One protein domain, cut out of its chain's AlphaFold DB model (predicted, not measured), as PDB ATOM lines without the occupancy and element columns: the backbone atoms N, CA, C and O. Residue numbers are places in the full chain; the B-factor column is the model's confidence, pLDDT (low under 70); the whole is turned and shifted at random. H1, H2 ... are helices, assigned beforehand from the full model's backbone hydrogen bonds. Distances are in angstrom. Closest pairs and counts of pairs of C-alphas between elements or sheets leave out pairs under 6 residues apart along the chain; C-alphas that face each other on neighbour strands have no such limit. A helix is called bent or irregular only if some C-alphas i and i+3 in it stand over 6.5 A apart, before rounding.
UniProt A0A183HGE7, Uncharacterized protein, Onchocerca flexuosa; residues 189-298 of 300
ATOM      1  N   ASN A 189     -20.264 -23.531  17.666       88.69
ATOM      2  CA  ASN A 189     -20.513 -24.956  17.417       88.69
ATOM      3  C   ASN A 189     -19.214 -25.775  17.351       88.69
ATOM      4  O   ASN A 189     -19.182 -26.937  17.745       88.69
ATOM      5  N   THR A 190     -18.130 -25.196  16.824       88.75
ATOM      6  CA  THR A 190     -16.820 -25.862  16.807       88.75
ATOM      7  C   THR A 190     -16.245 -25.960  18.217       88.75
ATOM      8  O   THR A 190     -15.698 -26.996  18.578       88.75
ATOM      9  N   LEU A 191     -16.369 -24.895  19.014       89.06
ATOM     10  CA  LEU A 191     -15.892 -24.872  20.397       89.06
ATOM     11  C   LEU A 191     -16.674 -25.838  21.290       89.06
ATOM     12  O   LEU A 191     -16.063 -26.491  22.127       89.06
ATOM     13  N   GLU A 192     -17.983 -25.974  21.084       90.75
ATOM     14  CA  GLU A 192     -18.807 -26.951  21.799       90.75
ATOM     15  C   GLU A 192     -18.368 -28.389  21.492       90.75
ATOM     16  O   GLU A 192     -18.115 -29.159  22.412       90.75
ATOM     17  N   LYS A 193     -18.124 -28.727  20.218       89.56
ATOM     18  CA  LYS A 193     -17.579 -30.047  19.848       89.56
ATOM     19  C   LYS A 193     -16.212 -30.319  20.477       89.56
ATOM     20  O   LYS A 193     -15.952 -31.426  20.939       89.56
ATOM     21  N   LEU A 194     -15.335 -29.312  20.493       90.00
ATOM     22  CA  LEU A 194     -14.026 -29.419  21.140       90.00
ATOM     23  C   LEU A 194     -14.159 -29.595  22.656       90.00
ATOM     24  O   LEU A 194     -13.360 -30.321  23.245       90.00
ATOM     25  N   LEU A 195     -15.155 -28.959  23.277       91.94
ATOM     26  CA  LEU A 195     -15.459 -29.133  24.691       91.94
ATOM     27  C   LEU A 195     -15.936 -30.560  24.972       91.94
ATOM     28  O   LEU A 195     -15.346 -31.219  25.818       91.94
ATOM     29  N   ASP A 196     -16.926 -31.066  24.237       90.88
ATOM     30  CA  ASP A 196     -17.446 -32.428  24.419       90.88
ATOM     31  C   ASP A 196     -16.332 -33.485  24.259       90.88
ATOM     32  O   ASP A 196     -16.207 -34.431  25.044       90.88
ATOM     33  N   GLN A 197     -15.442 -33.280  23.287       89.06
ATOM     34  CA  GLN A 197     -14.263 -34.117  23.076       89.06
ATOM     35  C   GLN A 197     -13.250 -34.007  24.231       89.06
ATOM     36  O   GLN A 197     -12.702 -35.011  24.678       89.06
ATOM     37  N   ALA A 198     -13.006 -32.803  24.754       90.25
ATOM     38  CA  ALA A 198     -12.116 -32.602  25.893       90.25
ATOM     39  C   ALA A 198     -12.667 -33.242  27.174       90.25
ATOM     40  O   ALA A 198     -11.909 -33.860  27.919       90.25
ATOM     41  N   LEU A 199     -13.975 -33.123  27.416       90.50
ATOM     42  CA  LEU A 199     -14.650 -33.701  28.577       90.50
ATOM     43  C   LEU A 199     -14.661 -35.233  28.520       90.50
ATOM     44  O   LEU A 199     -14.390 -35.873  29.532       90.50
ATOM     45  N   SER A 200     -14.908 -35.822  27.346       86.81
ATOM     46  CA  SER A 200     -14.873 -37.283  27.176       86.81
ATOM     47  C   SER A 200     -13.474 -37.872  27.372       86.81
ATOM     48  O   SER A 200     -13.349 -38.933  27.971       86.81
ATOM     49  N   LEU A 201     -12.419 -37.160  26.959       86.31
ATOM     50  CA  LEU A 201     -11.019 -37.539  27.204       86.31
ATOM     51  C   LEU A 201     -10.467 -37.080  28.558       86.31
ATOM     52  O   LEU A 201      -9.269 -37.210  28.795       86.31
ATOM     53  N   ARG A 202     -11.296 -36.502  29.437       87.94
ATOM     54  CA  ARG A 202     -10.876 -35.993  30.755       87.94
ATOM     55  C   ARG A 202      -9.738 -34.957  30.690       87.94
ATOM     56  O   ARG A 202      -8.941 -34.803  31.613       87.94
ATOM     57  N   ARG A 203      -9.667 -34.181  29.603       88.44
ATOM     58  CA  ARG A 203      -8.679 -33.108  29.383       88.44
ATOM     59  C   ARG A 203      -9.121 -31.813  30.059       88.44
ATOM     60  O   ARG A 203      -9.413 -30.810  29.404       88.44
ATOM     61  N   TRP A 204      -9.171 -31.843  31.386       90.69
ATOM     62  CA  TRP A 204      -9.778 -30.804  32.224       90.69
ATOM     63  C   TRP A 204      -9.198 -29.405  32.031       90.69
ATOM     64  O   TRP A 204      -9.943 -28.429  31.991       90.69
ATOM     65  N   THR A 205      -7.882 -29.296  31.861       90.81
ATOM     66  CA  THR A 205      -7.212 -28.007  31.637       90.81
ATOM     67  C   THR A 205      -7.656 -27.362  30.326       90.81
ATOM     68  O   THR A 205      -7.971 -26.176  30.287       90.81
ATOM     69  N   TYR A 206      -7.756 -28.149  29.255       90.62
ATOM     70  CA  TYR A 206      -8.221 -27.665  27.959       90.62
ATOM     71  C   TYR A 206      -9.717 -27.319  27.986       90.62
ATOM     72  O   TYR A 206     -10.105 -26.264  27.485       90.62
ATOM     73  N   ALA A 207     -10.541 -28.146  28.641       93.06
ATOM     74  CA  ALA A 207     -11.961 -27.861  28.849       93.06
ATOM     75  C   ALA A 207     -12.179 -26.536  29.605       93.06
ATOM     76  O   ALA A 207     -12.997 -25.719  29.185       93.06
ATOM     77  N   TRP A 208     -11.387 -26.277  30.655       93.75
ATOM     78  CA  TRP A 208     -11.418 -25.012  31.395       93.75
ATOM     79  C   TRP A 208     -11.166 -23.814  30.477       93.75
ATOM     80  O   TRP A 208     -11.968 -22.882  30.451       93.75
ATOM     81  N   HIS A 209     -10.097 -23.852  29.674       92.12
ATOM     82  CA  HIS A 209      -9.770 -22.768  28.744       92.12
ATOM     83  C   HIS A 209     -10.875 -22.507  27.714       92.12
ATOM     84  O   HIS A 209     -11.132 -21.352  27.368       92.12
ATOM     85  N   ILE A 210     -11.560 -23.555  27.238       91.25
ATOM     86  CA  ILE A 210     -12.710 -23.393  26.342       91.25
ATOM     87  C   ILE A 210     -13.855 -22.681  27.074       91.25
ATOM     88  O   ILE A 210     -14.366 -21.688  26.557       91.25
ATOM     89  N   CYS A 211     -14.235 -23.132  28.271       93.00
ATOM     90  CA  CYS A 211     -15.339 -22.543  29.037       93.00
ATOM     91  C   CYS A 211     -15.069 -21.088  29.460       93.00
ATOM     92  O   CYS A 211     -15.959 -20.235  29.401       93.00
ATOM     93  N   GLU A 212     -13.832 -20.773  29.842       91.69
ATOM     94  CA  GLU A 212     -13.397 -19.421  30.216       91.69
ATOM     95  C   GLU A 212     -13.476 -18.447  29.037       91.69
ATOM     96  O   GLU A 212     -13.809 -17.267  29.191       91.69
ATOM     97  N   ARG A 213     -13.246 -18.973  27.833       89.44
ATOM     98  CA  ARG A 213     -13.328 -18.222  26.589       89.44
ATOM     99  C   ARG A 213     -14.756 -18.067  26.077       89.44
ATOM    100  O   ARG A 213     -15.106 -16.977  25.629       89.44
ATOM    101  N   THR A 214     -15.574 -19.120  26.121       90.06
ATOM    102  CA  THR A 214     -16.970 -19.042  25.663       90.06
ATOM    103  C   THR A 214     -17.840 -18.250  26.630       90.06
ATOM    104  O   THR A 214     -18.767 -17.584  26.182       90.06
ATOM    105  N   LYS A 215     -17.542 -18.295  27.939       89.88
ATOM    106  CA  LYS A 215     -18.332 -17.660  29.013       89.88
ATOM    107  C   LYS A 215     -19.812 -18.069  29.000       89.88
ATOM    108  O   LYS A 215     -20.674 -17.324  29.455       89.88
ATOM    109  N   ILE A 216     -20.101 -19.262  28.483       92.44
ATOM    110  CA  ILE A 216     -21.451 -19.826  28.412       92.44
ATOM    111  C   ILE A 216     -21.691 -20.658  29.667       92.44
ATOM    112  O   ILE A 216     -20.956 -21.609  29.931       92.44
ATOM    113  N   HIS A 217     -22.739 -20.326  30.420       92.00
ATOM    114  CA  HIS A 217     -23.103 -21.033  31.650       92.00
ATOM    115  C   HIS A 217     -23.339 -22.535  31.414       92.00
ATOM    116  O   HIS A 217     -22.869 -23.369  32.181       92.00
ATOM    117  N   GLU A 218     -23.999 -22.899  30.312       92.69
ATOM    118  CA  GLU A 218     -24.251 -24.300  29.948       92.69
ATOM    119  C   GLU A 218     -22.962 -25.107  29.735       92.69
ATOM    120  O   GLU A 218     -22.902 -26.268  30.128       92.69
ATOM    121  N   HIS A 219     -21.906 -24.500  29.179       94.19
ATOM    122  CA  HIS A 219     -20.612 -25.168  28.989       94.19
ATOM    123  C   HIS A 219     -19.946 -25.479  30.330       94.19
ATOM    124  O   HIS A 219     -19.442 -26.582  30.542       94.19
ATOM    125  N   TRP A 220     -19.983 -24.518  31.255       94.56
ATOM    126  CA  TRP A 220     -19.491 -24.716  32.611       94.56
ATOM    127  C   TRP A 220     -20.297 -25.783  33.359       94.56
ATOM    128  O   TRP A 220     -19.704 -26.631  34.019       94.56
ATOM    129  N   ASN A 221     -21.623 -25.801  33.200       92.81
ATOM    130  CA  ASN A 221     -22.471 -26.832  33.795       92.81
ATOM    131  C   ASN A 221     -22.164 -28.232  33.229       92.81
ATOM    132  O   ASN A 221     -21.982 -29.175  33.994       92.81
ATOM    133  N   LYS A 222     -22.016 -28.367  31.901       93.50
ATOM    134  CA  LYS A 222     -21.580 -29.622  31.256       93.50
ATOM    135  C   LYS A 222     -20.238 -30.103  31.814       93.50
ATOM    136  O   LYS A 222     -20.092 -31.285  32.122       93.50
ATOM    137  N   PHE A 223     -19.275 -29.195  31.982       94.88
ATOM    138  CA  PHE A 223     -17.977 -29.518  32.572       94.88
ATOM    139  C   PHE A 223     -18.120 -29.974  34.032       94.88
ATOM    140  O   PHE A 223     -17.570 -31.008  34.404       94.88
ATOM    141  N   ALA A 224     -18.907 -29.273  34.846       92.12
ATOM    142  CA  ALA A 224     -19.090 -29.612  36.256       92.12
ATOM    143  C   ALA A 224     -19.703 -31.012  36.428       92.12
ATOM    144  O   ALA A 224     -19.196 -31.825  37.202       92.12
ATOM    145  N   ILE A 225     -20.726 -31.324  35.627       90.81
ATOM    146  CA  ILE A 225     -21.353 -32.650  35.582       90.81
ATOM    147  C   ILE A 225     -20.339 -33.713  35.141       90.81
ATOM    148  O   ILE A 225     -20.261 -34.773  35.755       90.81
ATOM    149  N   ALA A 226     -19.538 -33.449  34.104       90.75
ATOM    150  CA  ALA A 226     -18.525 -34.394  33.632       90.75
ATOM    151  C   ALA A 226     -17.425 -34.655  34.679       90.75
ATOM    152  O   ALA A 226     -16.992 -35.797  34.831       90.75
ATOM    153  N   ALA A 227     -16.994 -33.632  35.420       91.00
ATOM    154  CA  ALA A 227     -16.040 -33.785  36.517       91.00
ATOM    155  C   ALA A 227     -16.636 -34.627  37.660       91.00
ATOM    156  O   ALA A 227     -16.012 -35.593  38.098       91.00
ATOM    157  N   ALA A 228     -17.878 -34.333  38.063       89.19
ATOM    158  CA  ALA A 228     -18.589 -35.088  39.094       89.19
ATOM    159  C   ALA A 228     -18.795 -36.561  38.701       89.19
ATOM    160  O   ALA A 228     -18.557 -37.452  39.508       89.19
ATOM    161  N   LYS A 229     -19.151 -36.846  37.441       86.81
ATOM    162  CA  LYS A 229     -19.295 -38.224  36.939       86.81
ATOM    163  C   LYS A 229     -17.999 -39.039  36.979       86.81
ATOM    164  O   LYS A 229     -18.076 -40.261  37.032       86.81
ATOM    165  N   ASN A 230     -16.839 -38.383  36.935       83.50
ATOM    166  CA  ASN A 230     -15.525 -39.024  37.049       83.50
ATOM    167  C   ASN A 230     -14.975 -39.012  38.484       83.50
ATOM    168  O   ASN A 230     -13.790 -39.270  38.679       83.50
ATOM    169  N   CYS A 231     -15.820 -38.709  39.474       84.62
ATOM    170  CA  CYS A 231     -15.485 -38.720  40.900       84.62
ATOM    171  C   CYS A 231     -14.399 -37.715  41.317       84.62
ATOM    172  O   CYS A 231     -13.860 -37.810  42.417       84.62
ATOM    173  N   ASP A 232     -14.096 -36.718  40.480       87.69
ATOM    174  CA  ASP A 232     -13.191 -35.627  40.847       87.69
ATOM    175  C   ASP A 232     -13.983 -34.535  41.578       87.69
ATOM    176  O   ASP A 232     -14.382 -33.519  41.001       87.69
ATOM    177  N   VAL A 233     -14.257 -34.784  42.863       90.19
ATOM    178  CA  VAL A 233     -15.042 -33.891  43.735       90.19
ATOM    179  C   VAL A 233     -14.415 -32.499  43.801       90.19
ATOM    180  O   VAL A 233     -15.114 -31.493  43.692       90.19
ATOM    181  N   ASN A 234     -13.085 -32.426  43.899       92.06
ATOM    182  CA  ASN A 234     -12.351 -31.166  43.993       92.06
ATOM    183  C   ASN A 234     -12.502 -30.322  42.725       92.06
ATOM    184  O   ASN A 234     -12.774 -29.119  42.799       92.06
ATOM    185  N   LEU A 235     -12.335 -30.933  41.549       92.38
ATOM    186  CA  LEU A 235     -12.551 -30.240  40.286       92.38
ATOM    187  C   LEU A 235     -14.020 -29.854  40.121       92.38
ATOM    188  O   LEU A 235     -14.299 -28.701  39.792       92.38
ATOM    189  N   ALA A 236     -14.952 -30.766  40.406       92.19
ATOM    190  CA  ALA A 236     -16.384 -30.496  40.337       92.19
ATOM    191  C   ALA A 236     -16.758 -29.282  41.200       92.19
ATOM    192  O   ALA A 236     -17.351 -28.337  40.687       92.19
ATOM    193  N   MET A 237     -16.320 -29.228  42.463       92.38
ATOM    194  CA  MET A 237     -16.531 -28.081  43.355       92.38
ATOM    195  C   MET A 237     -15.998 -26.776  42.764       92.38
ATOM    196  O   MET A 237     -16.679 -25.753  42.815       92.38
ATOM    197  N   ARG A 238     -14.785 -26.780  42.193       94.12
ATOM    198  CA  ARG A 238     -14.196 -25.576  41.579       94.12
ATOM    199  C   ARG A 238     -15.024 -25.076  40.398       94.12
ATOM    200  O   ARG A 238     -15.217 -23.869  40.265       94.12
ATOM    201  N   VAL A 239     -15.518 -25.985  39.564       93.50
ATOM    202  CA  VAL A 239     -16.328 -25.653  38.385       93.50
ATOM    203  C   VAL A 239     -17.748 -25.227  38.800       93.50
ATOM    204  O   VAL A 239     -18.251 -24.228  38.290       93.50
ATOM    205  N   PHE A 240     -18.367 -25.882  39.790       92.19
ATOM    206  CA  PHE A 240     -19.671 -25.483  40.342       92.19
ATOM    207  C   PHE A 240     -19.624 -24.114  41.047       92.19
ATOM    208  O   PHE A 240     -20.549 -23.313  40.902       92.19
ATOM    209  N   LYS A 241     -18.513 -23.784  41.725       92.25
ATOM    210  CA  LYS A 241     -18.262 -22.435  42.272       92.25
ATOM    211  C   LYS A 241     -18.243 -21.371  41.169       92.25
ATOM    212  O   LYS A 241     -18.786 -20.290  41.373       92.25
ATOM    213  N   GLN A 242     -17.686 -21.683  39.994       90.94
ATOM    214  CA  GLN A 242     -17.618 -20.752  38.861       90.94
ATOM    215  C   GLN A 242     -19.003 -20.374  38.309       90.94
ATOM    216  O   GLN A 242     -19.175 -19.263  37.808       90.94
ATOM    217  N   ILE A 243     -19.985 -21.273  38.413       91.94
ATOM    218  CA  ILE A 243     -21.370 -21.022  37.984       91.94
ATOM    219  C   ILE A 243     -22.294 -20.547  39.111       91.94
ATOM    220  O   ILE A 243     -23.452 -20.236  38.855       91.94
ATOM    221  N   GLY A 244     -21.801 -20.455  40.349       89.50
ATOM    222  CA  GLY A 244     -22.595 -20.003  41.495       89.50
ATOM    223  C   GLY A 244     -23.604 -21.031  42.024       89.50
ATOM    224  O   GLY A 244     -24.564 -20.638  42.682       89.50
ATOM    225  N   ALA A 245     -23.396 -22.328  41.773       90.19
ATOM    226  CA  ALA A 245     -24.239 -23.410  42.297       90.19
ATOM    227  C   ALA A 245     -23.875 -23.744  43.759       90.19
ATOM    228  O   ALA A 245     -23.210 -24.740  44.044       90.19
ATOM    229  N   VAL A 246     -24.225 -22.845  44.685       89.44
ATOM    230  CA  VAL A 246     -23.810 -22.899  46.103       89.44
ATOM    231  C   VAL A 246     -24.338 -24.145  46.823       89.44
ATOM    232  O   VAL A 246     -23.615 -24.759  47.600       89.44
ATOM    233  N   ASP A 247     -25.575 -24.530  46.534       88.44
ATOM    234  CA  ASP A 247     -26.256 -25.718  47.050       88.44
ATOM    235  C   ASP A 247     -25.520 -27.021  46.698       88.44
ATOM    236  O   ASP A 247     -25.255 -27.859  47.567       88.44
ATOM    237  N   ILE A 248     -25.110 -27.160  45.434       89.62
ATOM    238  CA  ILE A 248     -24.325 -28.306  44.962       89.62
ATOM    239  C   ILE A 248     -22.945 -28.300  45.616       89.62
ATOM    240  O   ILE A 248     -22.463 -29.339  46.054       89.62
ATOM    241  N   VAL A 249     -22.308 -27.132  45.717       92.06
ATOM    242  CA  VAL A 249     -20.986 -26.995  46.340       92.06
ATOM    243  C   VAL A 249     -21.004 -27.442  47.799       92.06
ATOM    244  O   VAL A 249     -20.105 -28.172  48.197       92.06
ATOM    245  N   TRP A 250     -22.017 -27.053  48.575       90.88
ATOM    246  CA  TRP A 250     -22.147 -27.486  49.969       90.88
ATOM    247  C   TRP A 250     -22.337 -29.000  50.060       90.88
ATOM    248  O   TRP A 250     -21.669 -29.659  50.850       90.88
ATOM    249  N   SER A 251     -23.173 -29.560  49.183       91.50
ATOM    250  CA  SER A 251     -23.390 -31.009  49.109       91.50
ATOM    251  C   SER A 251     -22.105 -31.772  48.755       91.50
ATOM    252  O   SER A 251     -21.871 -32.859  49.273       91.50
ATOM    253  N   LEU A 252     -21.256 -31.209  47.887       91.88
ATOM    254  CA  LEU A 252     -19.954 -31.786  47.536       91.88
ATOM    255  C   LEU A 252     -18.930 -31.660  48.678       91.88
ATOM    256  O   LEU A 252     -18.159 -32.590  48.899       91.88
ATOM    257  N   GLU A 253     -18.941 -30.549  49.418       92.44
ATOM    258  CA  GLU A 253     -18.082 -30.340  50.593       92.44
ATOM    259  C   GLU A 253     -18.395 -31.351  51.710       92.44
ATOM    260  O   GLU A 253     -17.475 -31.840  52.360       92.44
ATOM    261  N   GLU A 254     -19.661 -31.743  51.888       91.06
ATOM    262  CA  GLU A 254     -20.059 -32.773  52.863       91.06
ATOM    263  C   GLU A 254     -19.518 -34.177  52.543       91.06
ATOM    264  O   GLU A 254     -19.360 -34.995  53.451       91.06
ATOM    265  N   ILE A 255     -19.246 -34.475  51.268       91.38
ATOM    266  CA  ILE A 255     -18.841 -35.816  50.809       91.38
ATOM    267  C   ILE A 255     -17.370 -35.906  50.396       91.38
ATOM    268  O   ILE A 255     -16.918 -36.984  50.016       91.38
ATOM    269  N   GLN A 256     -16.616 -34.806  50.467       90.19
ATOM    270  CA  GLN A 256     -15.221 -34.746  50.015       90.19
ATOM    271  C   GLN A 256     -14.305 -35.752  50.736       90.19
ATOM    272  O   GLN A 256     -13.331 -36.221  50.153       90.19
ATOM    273  N   ASP A 257     -14.635 -36.092  51.987       90.12
ATOM    274  CA  ASP A 257     -13.853 -36.981  52.853       90.12
ATOM    275  C   ASP A 257     -14.298 -38.456  52.747       90.12
ATOM    276  O   ASP A 257     -13.842 -39.314  53.503       90.12
ATOM    277  N   VAL A 258     -15.222 -38.781  51.832       89.56
ATOM    278  CA  VAL A 258     -15.688 -40.156  51.615       89.56
ATOM    279  C   VAL A 258     -14.673 -40.920  50.766       89.56
ATOM    280  O   VAL A 258     -14.580 -40.726  49.557       89.56
ATOM    281  N   GLU A 259     -13.943 -41.838  51.400       87.12
ATOM    282  CA  GLU A 259     -12.942 -42.681  50.727       87.12
ATOM    283  C   GLU A 259     -13.560 -43.866  49.966       87.12
ATOM    284  O   GLU A 259     -13.015 -44.339  48.969       87.12
ATOM    285  N   GLU A 260     -14.710 -44.365  50.427       88.81
ATOM    286  CA  GLU A 260     -15.385 -45.495  49.793       88.81
ATOM    287  C   GLU A 260     -15.964 -45.082  48.435       88.81
ATOM    288  O   GLU A 260     -16.942 -44.337  48.360       88.81
ATOM    289  N   THR A 261     -15.410 -45.626  47.349       87.06
ATOM    290  CA  THR A 261     -15.785 -45.263  45.973       87.06
ATOM    291  C   THR A 261     -17.264 -45.494  45.671       87.06
ATOM    292  O   THR A 261     -17.903 -44.638  45.069       87.06
ATOM    293  N   ILE A 262     -17.838 -46.622  46.102       88.25
ATOM    294  CA  ILE A 262     -19.252 -46.944  45.837       88.25
ATOM    295  C   ILE A 262     -20.166 -45.944  46.553       88.25
ATOM    296  O   ILE A 262     -21.110 -45.423  45.958       88.25
ATOM    297  N   LEU A 263     -19.854 -45.627  47.812       90.50
ATOM    298  CA  LEU A 263     -20.601 -44.646  48.592       90.50
ATOM    299  C   LEU A 263     -20.467 -43.234  48.007       90.50
ATOM    300  O   LEU A 263     -21.463 -42.518  47.903       90.50
ATOM    301  N   LEU A 264     -19.262 -42.844  47.588       90.50
ATOM    302  CA  LEU A 264     -19.022 -41.567  46.922       90.50
ATOM    303  C   LEU A 264     -19.829 -41.466  45.619       90.50
ATOM    304  O   LEU A 264     -20.513 -40.468  45.397       90.50
ATOM    305  N   ASN A 265     -19.832 -42.523  44.801       88.94
ATOM    306  CA  ASN A 265     -20.622 -42.589  43.571       88.94
ATOM    307  C   ASN A 265     -22.121 -42.477  43.853       88.94
ATOM    308  O   ASN A 265     -22.826 -41.798  43.111       88.94
ATOM    309  N   ALA A 266     -22.610 -43.096  44.933       89.94
ATOM    310  CA  ALA A 266     -24.008 -43.002  45.338       89.94
ATOM    311  C   ALA A 266     -24.405 -41.556  45.683       89.94
ATOM    312  O   ALA A 266     -25.422 -41.055  45.199       89.94
ATOM    313  N   TYR A 267     -23.576 -40.849  46.461       91.38
ATOM    314  CA  TYR A 267     -23.812 -39.439  46.776       91.38
ATOM    315  C   TYR A 267     -23.713 -38.534  45.544       91.38
ATOM    316  O   TYR A 267     -24.561 -37.664  45.357       91.38
ATOM    317  N   LEU A 268     -22.725 -38.744  44.674       91.19
ATOM    318  CA  LEU A 268     -22.594 -37.972  43.437       91.19
ATOM    319  C   LEU A 268     -23.782 -38.208  42.496       91.19
ATOM    320  O   LEU A 268     -24.299 -37.257  41.916       91.19
ATOM    321  N   ALA A 269     -24.269 -39.447  42.385       89.62
ATOM    322  CA  ALA A 269     -25.473 -39.775  41.626       89.62
ATOM    323  C   ALA A 269     -26.699 -39.033  42.173       89.62
ATOM    324  O   ALA A 269     -27.473 -38.474  41.397       89.62
ATOM    325  N   LEU A 270     -26.831 -38.974  43.502       90.06
ATOM    326  CA  LEU A 270     -27.895 -38.240  44.180       90.06
ATOM    327  C   LEU A 270     -27.829 -36.736  43.875       90.06
ATOM    328  O   LEU A 270     -28.839 -36.150  43.499       90.06
ATOM    329  N   ILE A 271     -26.643 -36.125  43.982       89.56
ATOM    330  CA  ILE A 271     -26.416 -34.697  43.693       89.56
ATOM    331  C   ILE A 271     -26.726 -34.371  42.226       89.56
ATOM    332  O   ILE A 271     -27.289 -33.321  41.925       89.56
ATOM    333  N   LEU A 272     -26.403 -35.281  41.305       88.56
ATOM    334  CA  LEU A 272     -26.709 -35.143  39.879       88.56
ATOM    335  C   LEU A 272     -28.175 -35.475  39.529       88.56
ATOM    336  O   LEU A 272     -28.543 -35.420  38.355       88.56
ATOM    337  N   GLY A 273     -29.010 -35.823  40.515       87.62
ATOM    338  CA  GLY A 273     -30.431 -36.132  40.336       87.62
ATOM    339  C   GLY A 273     -30.723 -37.518  39.748       87.62
ATOM    340  O   GLY A 273     -31.855 -37.788  39.351       87.62
ATOM    341  N   ASN A 274     -29.735 -38.414  39.685       88.00
ATOM    342  CA  ASN A 274     -29.901 -39.775  39.181       88.00
ATOM    343  C   ASN A 274     -30.297 -40.734  40.317       88.00
ATOM    344  O   ASN A 274     -29.471 -41.481  40.846       88.00
ATOM    345  N   LEU A 275     -31.570 -40.669  40.717       88.38
ATOM    346  CA  LEU A 275     -32.085 -41.343  41.915       88.38
ATOM    347  C   LEU A 275     -32.008 -42.868  41.833       88.38
ATOM    348  O   LEU A 275     -31.618 -43.502  42.808       88.38
ATOM    349  N   ASP A 276     -32.348 -43.451  40.684       87.81
ATOM    350  CA  ASP A 276     -32.369 -44.909  40.523       87.81
ATOM    351  C   ASP A 276     -30.963 -45.504  40.671       87.81
ATOM    352  O   ASP A 276     -30.764 -46.506  41.359       87.81
ATOM    353  N   VAL A 277     -29.967 -44.847  40.069       87.38
ATOM    354  CA  VAL A 277     -28.564 -45.257  40.181       87.38
ATOM    355  C   VAL A 277     -28.039 -45.020  41.597       87.38
ATOM    356  O   VAL A 277     -27.370 -45.890  42.151       87.38
ATOM    357  N   ALA A 278     -28.383 -43.888  42.217       88.88
ATOM    358  CA  ALA A 278     -28.010 -43.606  43.601       88.88
ATOM    359  C   ALA A 278     -28.546 -44.678  44.563       88.88
ATOM    360  O   ALA A 278     -27.797 -45.187  45.392       88.88
ATOM    361  N   GLU A 279     -29.821 -45.058  44.431       88.88
ATOM    362  CA  GLU A 279     -30.470 -46.083  45.256       88.88
ATOM    363  C   GLU A 279     -29.737 -47.430  45.154       88.88
ATOM    364  O   GLU A 279     -29.399 -48.031  46.177       88.88
ATOM    365  N   GLN A 280     -29.413 -47.869  43.935       89.81
ATOM    366  CA  GLN A 280     -28.669 -49.111  43.703       89.81
ATOM    367  C   GLN A 280     -27.264 -49.079  44.312       89.81
ATOM    368  O   GLN A 280     -26.859 -50.041  44.967       89.81
ATOM    369  N   LEU A 281     -26.534 -47.975  44.133       89.06
ATOM    370  CA  LEU A 281     -25.186 -47.823  44.678       89.06
ATOM    371  C   LEU A 281     -25.201 -47.758  46.210       89.06
ATOM    372  O   LEU A 281     -24.363 -48.388  46.851       89.06
ATOM    373  N   PHE A 282     -26.185 -47.090  46.824       91.69
ATOM    374  CA  PHE A 282     -26.319 -47.087  48.283       91.69
ATOM    375  C   PHE A 282     -26.534 -48.495  48.835       91.69
ATOM    376  O   PHE A 282     -25.885 -48.848  49.818       91.69
ATOM    377  N   LEU A 283     -27.374 -49.317  48.197       90.12
ATOM    378  CA  LEU A 283     -27.608 -50.706  48.618       90.12
ATOM    379  C   LEU A 283     -26.337 -51.569  48.601       90.12
ATOM    380  O   LEU A 283     -26.236 -52.503  49.395       90.12
ATOM    381  N   GLN A 284     -25.387 -51.262  47.716       89.00
ATOM    382  CA  GLN A 284     -24.098 -51.954  47.608       89.00
ATOM    383  C   GLN A 284     -23.010 -51.357  48.514       89.00
ATOM    384  O   GLN A 284     -21.980 -51.991  48.733       89.00
ATOM    385  N   SER A 285     -23.230 -50.147  49.031       91.19
ATOM    386  CA  SER A 285     -22.274 -49.411  49.860       91.19
ATOM    387  C   SER A 285     -22.308 -49.822  51.337       91.19
ATOM    388  O   SER A 285     -23.199 -50.542  51.794       91.19
ATOM    389  N   SER A 286     -21.399 -49.254  52.133       90.75
ATOM    390  CA  SER A 286     -21.424 -49.355  53.601       90.75
ATOM    391  C   SER A 286     -22.658 -48.721  54.266       90.75
ATOM    392  O   SER A 286     -22.941 -49.012  55.434       90.75
ATOM    393  N   LYS A 287     -23.421 -47.877  53.551       90.38
ATOM    394  CA  LYS A 287     -24.612 -47.174  54.066       90.38
ATOM    395  C   LYS A 287     -25.896 -47.528  53.296       90.38
ATOM    396  O   LYS A 287     -26.576 -46.635  52.785       90.38
ATOM    397  N   PRO A 288     -26.342 -48.796  53.314       89.38
ATOM    398  CA  PRO A 288     -27.532 -49.228  52.576       89.38
ATOM    399  C   PRO A 288     -28.835 -48.594  53.075       89.38
ATOM    400  O   PRO A 288     -29.817 -48.533  52.342       89.38
ATOM    401  N   ARG A 289     -28.864 -48.078  54.312       87.00
ATOM    402  CA  ARG A 289     -30.040 -47.385  54.862       87.00
ATOM    403  C   ARG A 289     -30.351 -46.075  54.144       87.00
ATOM    404  O   ARG A 289     -31.519 -45.702  54.087       87.00
ATOM    405  N   GLU A 290     -29.346 -45.410  53.576       86.19
ATOM    406  CA  GLU A 290     -29.551 -44.152  52.855       86.19
ATOM    407  C   GLU A 290     -30.345 -44.344  51.560       86.19
ATOM    408  O   GLU A 290     -31.016 -43.411  51.130       86.19
ATOM    409  N   ALA A 291     -30.389 -45.564  51.008       84.75
ATOM    410  CA  ALA A 291     -31.222 -45.897  49.853       84.75
ATOM    411  C   ALA A 291     -32.707 -45.552  50.086       84.75
ATOM    412  O   ALA A 291     -33.380 -45.055  49.186       84.75
ATOM    413  N   LEU A 292     -33.207 -45.725  51.318       80.75
ATOM    414  CA  LEU A 292     -34.581 -45.358  51.677       80.75
ATOM    415  C   LEU A 292     -34.807 -43.844  51.595       80.75
ATOM    416  O   LEU A 292     -35.880 -43.401  51.195       80.75
ATOM    417  N   ASN A 293     -33.794 -43.054  51.950       78.75
ATOM    418  CA  ASN A 293     -33.869 -41.596  52.040       78.75
ATOM    419  C   ASN A 293     -33.743 -40.899  50.678       78.75
ATOM    420  O   ASN A 293     -34.154 -39.742  50.560       78.75
ATOM    421  N   VAL A 294     -33.221 -41.592  49.656       78.62
ATOM    422  CA  VAL A 294     -33.012 -41.063  48.293       78.62
ATOM    423  C   VAL A 294     -34.280 -40.414  47.749       78.62
ATOM    424  O   VAL A 294     -34.243 -39.287  47.259       78.62
ATOM    425  N   ARG A 295     -35.425 -41.092  47.884       69.38
ATOM    426  CA  ARG A 295     -36.701 -40.604  47.345       69.38
ATOM    427  C   ARG A 295     -37.338 -39.535  48.228       69.38
ATOM    428  O   ARG A 295     -37.935 -38.608  47.701       69.38
ATOM    429  N   TYR A 296     -37.180 -39.609  49.550       65.00
ATOM    430  CA  TYR A 296     -37.768 -38.624  50.467       65.00
ATOM    431  C   TYR A 296     -37.139 -37.228  50.348       65.00
ATOM    432  O   TYR A 296     -37.831 -36.239  50.575       65.00
ATOM    433  N   ARG A 297     -35.858 -37.131  49.960       60.06
ATOM    434  CA  ARG A 297     -35.136 -35.851  49.828       60.06
ATOM    435  C   ARG A 297     -35.558 -34.980  48.635       60.06
ATOM    436  O   ARG A 297     -35.240 -33.801  48.653       60.06
ATOM    437  N   PHE A 298     -36.266 -35.517  47.637       52.88
ATOM    438  CA  PHE A 298     -36.637 -34.781  46.413       52.88
ATOM    439  C   PHE A 298     -38.116 -34.354  46.337       52.88
ATOM    440  O   PHE A 298     -38.528 -33.748  45.350       52.88
TER     441      PHE A 298
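Overview. This is residues 189 to 298 of the 300 residues of an uncharacterized protein of Onchocerca flexuosa (UniProt A0A183HGE7). Eight short helices fold back and forth in a zigzag chain of hairpins, with H1 to H5 in a staggered row and H6, H7 and H8 turning off to one side of it. H1 and H8 make the two ends of the long axis. The 110 printed residues hold eight named helices, H1 to H8 in order, and no named strand: the class is all helix. The whole is compact, with a radius of gyration of the C-alphas of 14.8 A, yet elongated, spanning 45 by 25 by 23 A.

Arrangement. H1, residues 189 to 200, touches H2, residues 204 to 214, with closest C-alphas Leu 195 and Ala 207 at 5.6 A. With H3, residues 217 to 229, they form an up and down bundle, each helix running against the one before. H2 and H3 only just touch, with 3 pairs of C-alphas within 8 A, closest Cys 211 and His 219 at 5.9 A, and H3 uses residues 219 to 223 alone. H3 touches H4, residues 233 to 243, at a shallow tilt of 13 degrees, opposite ways; the closest C-alphas, Ala 224 and Ala 236, are 5.0 A apart. H4 touches H5, residues 246 to 255, at Met 237 and Val 249, their closest C-alphas, 5.5 A apart. H5 touches H6, residues 261 to 271; their closest C-alphas, Ile 248 and Ile 271, are 6.8 A apart. H3 and H6 only just touch, only at their ends, with 3 pairs of C-alphas within 8 A, closest Ala 228 and Leu 268 at 6.6 A. H6 touches H7, residues 275 to 284, with closest C-alphas Ala 266 and Ala 278 at 4.4 A. H7 touches H8, residues 290 to 296, with closest C-alphas Glu 279 and Ala 291 at 4.7 A. H1 and H8 are apart. In H1, H2, H3, H4, H6 and H7 every O i to N i+4 pair is within hydrogen-bond range; H5 has 5 of 6, and H8 has 1 of 3 beside 3 of 4 O i to N i+3 pairs.

Along the chain. H1 begins at C-alpha 189 (-20.513, -24.956, 17.417) and is 16.7 A long; H3, the longest, is 18.4 A. H8 ends at C-alpha 296 (-37.768, -38.624, 50.467) and is only just irregular: C-alphas 292 and 295 are 6.8 A apart.

Size, cuts and confidence. The farthest C-alphas, Thr 190 and Arg 289, are 45.7 A apart. The printed part has no cut, and the seven links are tight. Mean pLDDT of the printed part is 88.9; residues 295 to 298 are under 70.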